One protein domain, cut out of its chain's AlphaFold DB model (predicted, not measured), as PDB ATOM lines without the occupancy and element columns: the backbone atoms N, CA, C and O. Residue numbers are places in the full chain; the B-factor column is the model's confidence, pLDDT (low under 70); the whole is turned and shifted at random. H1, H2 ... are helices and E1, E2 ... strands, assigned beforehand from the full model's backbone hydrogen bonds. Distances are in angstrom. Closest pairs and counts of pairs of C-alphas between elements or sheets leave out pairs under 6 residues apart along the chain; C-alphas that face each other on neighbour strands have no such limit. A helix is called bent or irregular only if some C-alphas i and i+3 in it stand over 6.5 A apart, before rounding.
ATOM      1  N   ARG A  10       3.801   1.730 -13.877       96.31
ATOM      2  CA  ARG A  10       3.646   1.819 -12.413       96.31
ATOM      3  C   ARG A  10       2.721   2.944 -11.920       96.31
ATOM      4  O   ARG A  10       2.475   3.027 -10.727       96.31
ATOM      5  N   LEU A  11       2.322   3.863 -12.799       95.94
ATOM      6  CA  LEU A  11       1.439   4.992 -12.490       95.94
ATOM      7  C   LEU A  11       0.001   4.739 -12.956       95.94
ATOM      8  O   LEU A  11      -0.865   5.552 -12.667       95.94
ATOM      9  N   THR A  12      -0.256   3.635 -13.664       94.94
ATOM     10  CA  THR A  12      -1.591   3.311 -14.193       94.94
ATOM     11  C   THR A  12      -2.624   3.224 -13.075       94.94
ATOM     12  O   THR A  12      -3.705   3.780 -13.207       94.94
ATOM     13  N   ASP A  13      -2.256   2.621 -11.943       96.12
ATOM     14  CA  ASP A  13      -3.146   2.485 -10.783       96.12
ATOM     15  C   ASP A  13      -3.404   3.819 -10.058       96.12
ATOM     16  O   ASP A  13      -4.301   3.901  -9.226       96.12
ATOM     17  N   GLN A  14      -2.616   4.860 -10.357       96.81
ATOM     18  CA  GLN A  14      -2.778   6.209  -9.805       96.81
ATOM     19  C   GLN A  14      -3.568   7.140 -10.732       96.81
ATOM     20  O   GLN A  14      -3.891   8.259 -10.333       96.81
ATOM     21  N   LEU A  15      -3.847   6.708 -11.968       96.88
ATOM     22  CA  LEU A  15      -4.611   7.483 -12.936       96.88
ATOM     23  C   LEU A  15      -6.078   7.516 -12.515       96.88
ATOM     24  O   LEU A  15      -6.740   6.483 -12.426       96.88
ATOM     25  N   THR A  16      -6.594   8.720 -12.309       95.75
ATOM     26  CA  THR A  16      -8.011   8.961 -12.037       95.75
ATOM     27  C   THR A  16      -8.534  10.083 -12.931       95.75
ATOM     28  O   THR A  16      -7.745  10.794 -13.549       95.75
ATOM     29  N   HIS A  17      -9.860  10.192 -13.054       94.19
ATOM     30  CA  HIS A  17     -10.541  11.262 -13.801       94.19
ATOM     31  C   HIS A  17      -9.981  11.497 -15.215       94.19
ATOM     32  O   HIS A  17      -9.470  12.568 -15.513       94.19
ATOM     33  N   LEU A  18     -10.063  10.484 -16.087       95.00
ATOM     34  CA  LEU A  18      -9.682  10.606 -17.498       95.00
ATOM     35  C   LEU A  18     -10.891  10.997 -18.353       95.00
ATOM     36  O   LEU A  18     -11.834  10.212 -18.477       95.00
ATOM     37  N   GLU A  19     -10.827  12.155 -19.004       95.12
ATOM     38  CA  GLU A  19     -11.865  12.617 -19.925       95.12
ATOM     39  C   GLU A  19     -11.313  13.468 -21.076       95.12
ATOM     40  O   GLU A  19     -10.216  14.021 -21.013       95.12
ATOM     41  N   ILE A  20     -12.093  13.571 -22.154       94.25
ATOM     42  CA  ILE A  20     -11.873  14.569 -23.203       94.25
ATOM     43  C   ILE A  20     -12.763  15.758 -22.864       94.25
ATOM     44  O   ILE A  20     -13.984  15.610 -22.807       94.25
ATOM     45  N   LEU A  21     -12.165  16.930 -22.663       93.75
ATOM     46  CA  LEU A  21     -12.925  18.127 -22.333       93.75
ATOM     47  C   LEU A  21     -13.659  18.652 -23.563       93.75
ATOM     48  O   LEU A  21     -13.061  18.912 -24.609       93.75
ATOM     49  N   VAL A  22     -14.966  18.846 -23.406       94.50
ATOM     50  CA  VAL A  22     -15.840  19.472 -24.410       94.50
ATOM     51  C   VAL A  22     -16.138  20.938 -24.097       94.50
ATOM     52  O   VAL A  22     -16.711  21.620 -24.935       94.50
ATOM     53  N   GLY A  23     -15.687  21.428 -22.943       93.56
ATOM     54  CA  GLY A  23     -15.784  22.815 -22.501       93.56
ATOM     55  C   GLY A  23     -15.027  23.028 -21.188       93.56
ATOM     56  O   GLY A  23     -14.542  22.069 -20.585       93.56
ATOM     57  N   ASP A  24     -14.936  24.278 -20.739       90.69
ATOM     58  CA  ASP A  24     -14.296  24.672 -19.467       90.69
ATOM     59  C   ASP A  24     -15.289  25.217 -18.424       90.69
ATOM     60  O   ASP A  24     -14.901  25.820 -17.422       90.69
ATOM     61  N   GLY A  25     -16.587  25.026 -18.665       90.12
ATOM     62  CA  GLY A  25     -17.664  25.571 -17.839       90.12
ATOM     63  C   GLY A  25     -17.994  27.040 -18.120       90.12
ATOM     64  O   GLY A  25     -18.996  27.534 -17.603       90.12
ATOM     65  N   THR A  26     -17.204  27.726 -18.951       92.00
ATOM     66  CA  THR A  26     -17.506  29.069 -19.471       92.00
ATOM     67  C   THR A  26     -17.821  29.015 -20.963       92.00
ATOM     68  O   THR A  26     -18.784  29.630 -21.411       92.00
ATOM     69  N   GLU A  27     -17.045  28.244 -21.720       91.38
ATOM     70  CA  GLU A  27     -17.168  28.083 -23.162       91.38
ATOM     71  C   GLU A  27     -17.262  26.606 -23.552       91.38
ATOM     72  O   GLU A  27     -16.568  25.740 -23.017       91.38
ATOM     73  N   GLU A  28     -18.101  26.334 -24.551       93.88
ATOM     74  CA  GLU A  28     -18.161  25.036 -25.221       93.88
ATOM     75  C   GLU A  28     -17.091  24.983 -26.315       93.88
ATOM     76  O   GLU A  28     -17.054  25.825 -27.224       93.88
ATOM     77  N   PHE A  29     -16.243  23.961 -26.254       94.19
ATOM     78  CA  PHE A  29     -15.195  23.664 -27.232       94.19
ATOM     79  C   PHE A  29     -15.733  22.911 -28.443       94.19
ATOM     80  O   PHE A  29     -15.030  22.791 -29.447       94.19
ATOM     81  N   VAL A  30     -16.969  22.418 -28.379       95.12
ATOM     82  CA  VAL A  30     -17.621  21.679 -29.461       95.12
ATOM     83  C   VAL A  30     -18.819  22.436 -30.036       95.12
ATOM     84  O   VAL A  30     -19.455  23.250 -29.371       95.12
ATOM     85  N   THR A  31     -19.113  22.217 -31.319       92.94
ATOM     86  CA  THR A  31     -20.347  22.689 -31.958       92.94
ATOM     87  C   THR A  31     -21.537  21.825 -31.537       92.94
ATOM     88  O   THR A  31     -21.365  20.754 -30.954       92.94
ATOM     89  N   ALA A  32     -22.755  22.237 -31.906       92.56
ATOM     90  CA  ALA A  32     -23.968  21.444 -31.685       92.56
ATOM     91  C   ALA A  32     -23.926  20.055 -32.363       92.56
ATOM     92  O   ALA A  32     -24.619  19.135 -31.942       92.56
ATOM     93  N   GLU A  33     -23.095  19.883 -33.395       93.88
ATOM     94  CA  GLU A  33     -22.854  18.613 -34.090       93.88
ATOM     95  C   GLU A  33     -21.669  17.820 -33.505       93.88
ATOM     96  O   GLU A  33     -21.166  16.905 -34.160       93.88
ATOM     97  N   ASN A  34     -21.201  18.171 -32.299       88.00
ATOM     98  CA  ASN A  34     -20.066  17.557 -31.596       88.00
ATOM     99  C   ASN A  34     -18.732  17.624 -32.357       88.00
ATOM    100  O   ASN A  34     -17.896  16.724 -32.253       88.00
ATOM    101  N   LYS A  35     -18.511  18.686 -33.140       92.62
ATOM    102  CA  LYS A  35     -17.219  18.933 -33.798       92.62
ATOM    103  C   LYS A  35     -16.397  19.945 -33.007       92.62
ATOM    104  O   LYS A  35     -16.986  20.905 -32.520       92.62
ATOM    105  N   PRO A  36     -15.062  19.810 -32.928       92.12
ATOM    106  CA  PRO A  36     -14.224  20.832 -32.312       92.12
ATOM    107  C   PRO A  36     -14.450  22.203 -32.959       92.12
ATOM    108  O   PRO A  36     -14.491  22.337 -34.188       92.12
ATOM    109  N   ARG A  37     -14.583  23.242 -32.137       90.88
ATOM    110  CA  ARG A  37     -14.660  24.640 -32.573       90.88
ATOM    111  C   ARG A  37     -13.252  25.141 -32.887       90.88
ATOM    112  O   ARG A  37     -12.713  25.999 -32.189       90.88
ATOM    113  N   GLY A  38     -12.695  24.631 -33.986       84.50
ATOM    114  CA  GLY A  38     -11.323  24.898 -34.438       84.50
ATOM    115  C   GLY A  38     -10.941  26.371 -34.538       84.50
ATOM    116  O   GLY A  38      -9.808  26.743 -34.262       84.50
ATOM    117  N   ASN A  39     -11.907  27.222 -34.880       80.44
ATOM    118  CA  ASN A  39     -11.678  28.653 -35.069       80.44
ATOM    119  C   ASN A  39     -11.746  29.466 -33.766       80.44
ATOM    120  O   ASN A  39     -11.396  30.643 -33.784       80.44
ATOM    121  N   LEU A  40     -12.254  28.879 -32.678       76.31
ATOM    122  CA  LEU A  40     -12.406  29.549 -31.383       76.31
ATOM    123  C   LEU A  40     -11.337  29.090 -30.387       76.31
ATOM    124  O   LEU A  40     -10.785  29.921 -29.676       76.31
ATOM    125  N   VAL A  41     -11.057  27.783 -30.349       79.50
ATOM    126  CA  VAL A  41     -10.164  27.177 -29.351       79.50
ATOM    127  C   VAL A  41      -9.066  26.351 -30.026       79.50
ATOM    128  O   VAL A  41      -7.909  26.762 -30.030       79.50
ATOM    129  N   SER A  42      -9.417  25.200 -30.609       86.50
ATOM    130  CA  SER A  42      -8.502  24.293 -31.316       86.50
ATOM    131  C   SER A  42      -9.294  23.264 -32.132       86.50
ATOM    132  O   SER A  42     -10.458  22.979 -31.840       86.50
ATOM    133  N   ASP A  43      -8.697  22.744 -33.207       88.62
ATOM    134  CA  ASP A  43      -9.216  21.626 -34.004       88.62
ATOM    135  C   ASP A  43      -9.038  20.264 -33.308       88.62
ATOM    136  O   ASP A  43      -9.584  19.257 -33.762       88.62
ATOM    137  N   HIS A  44      -8.337  20.256 -32.175       91.88
ATOM    138  CA  HIS A  44      -8.176  19.140 -31.255       91.88
ATOM    139  C   HIS A  44      -8.830  19.458 -29.899       91.88
ATOM    140  O   HIS A  44      -8.917  20.618 -29.494       91.88
ATOM    141  N   LEU A  45      -9.303  18.428 -29.187       93.12
ATOM    142  CA  LEU A  45      -9.897  18.590 -27.856       93.12
ATOM    143  C   LEU A  45      -8.883  18.261 -26.751       93.12
ATOM    144  O   LEU A  45      -8.130  17.294 -26.896       93.12
ATOM    145  N   PRO A  46      -8.873  19.008 -25.634       92.94
ATOM    146  CA  PRO A  46      -7.990  18.712 -24.514       92.94
ATOM    147  C   PRO A  46      -8.308  17.361 -23.863       92.94
ATOM    148  O   PRO A  46      -9.470  16.983 -23.723       92.94
ATOM    149  N   ILE A  47      -7.268  16.673 -23.394       94.81
ATOM    150  CA  ILE A  47      -7.387  15.485 -22.540       94.81
ATOM    151  C   ILE A  47      -7.135  15.930 -21.097       94.81
ATOM    152  O   ILE A  47      -6.029  16.373 -20.782       94.81
ATOM    153  N   LEU A  48      -8.139  15.800 -20.230       95.06
ATOM    154  CA  LEU A  48      -7.986  15.973 -18.789       95.06
ATOM    155  C   LEU A  48      -7.704  14.617 -18.145       95.06
ATOM    156  O   LEU A  48      -8.326  13.609 -18.479       95.06
ATOM    157  N   PHE A  49      -6.739  14.600 -17.234       96.06
ATOM    158  CA  PHE A  49      -6.421  13.442 -16.416       96.06
ATOM    159  C   PHE A  49      -5.843  13.890 -15.075       96.06
ATOM    160  O   PHE A  49      -5.174  14.923 -14.994       96.06
ATOM    161  N   GLU A  50      -6.037  13.081 -14.042       97.19
ATOM    162  CA  GLU A  50      -5.477  13.308 -12.713       97.19
ATOM    163  C   GLU A  50      -4.588  12.138 -12.286       97.19
ATOM    164  O   GLU A  50      -4.831  10.977 -12.625       97.19
ATOM    165  N   LEU A  51      -3.545  12.440 -11.513       96.75
ATOM    166  CA  LEU A  51      -2.676  11.439 -10.900       96.75
ATOM    167  C   LEU A  51      -2.634  11.647  -9.391       96.75
ATOM    168  O   LEU A  51      -2.223  12.709  -8.928       96.75
ATOM    169  N   ASN A  52      -2.998  10.610  -8.642       95.38
ATOM    170  CA  ASN A  52      -2.871  10.592  -7.187       95.38
ATOM    171  C   ASN A  52      -1.453  10.137  -6.818       95.38
ATOM    172  O   ASN A  52      -1.138   8.955  -6.909       95.38
TER     173      ASN A  52
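AT A GLANCE: This is residues 10 to 52 of the 53 residues of an uncharacterized protein of Frigoriglobus tundricola (UniProt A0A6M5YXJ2). What is its shape? With little regular structure, it is a two-stranded antiparallel hairpin, E1 and E2, with the short helix H1 at one end and residues 21 to 46 looping out at the other. What makes it up? The 43 printed residues run H1, E1, E2, mixed in class, with 16 in named elements. It is a loose rod, 38 by 18 by 16 A, radius of gyration of the C-alphas 12.9 A.

IN THESE COORDINATES: Where is H1? Residues 10 to 14, 8.2 A, from C-alpha 10 at (3.646, 1.819, -12.413); it is irregular, C-alphas 10 and 13 being 7.0 A apart. And the strands? E1 is residues 15 to 20, 14.4 A; E2 is residues 47 to 51, 13.2 A, ending at (-2.676, 11.439, -10.900).

HOW THE PARTS SIT: How do E1 and E2 pair? This hairpin is antiparallel, 170 degrees; N 16 and O 50 are within hydrogen-bond range, 2.9 A. And H1? Its closest C-alpha pair with E2 is Gln 14 and Leu 51, 5.3 A. Within range are 0 of 1 O i to N i+4 and 1 of 2 O i to N i+3 pairs.

THE WHOLE: How large? The farthest C-alphas, of Arg 10 and Ala 32, are 39.0 A apart. Links and confidence? E1 to E2 is long, the printed part has no cut, and no printed residue is under 70 in pLDDT.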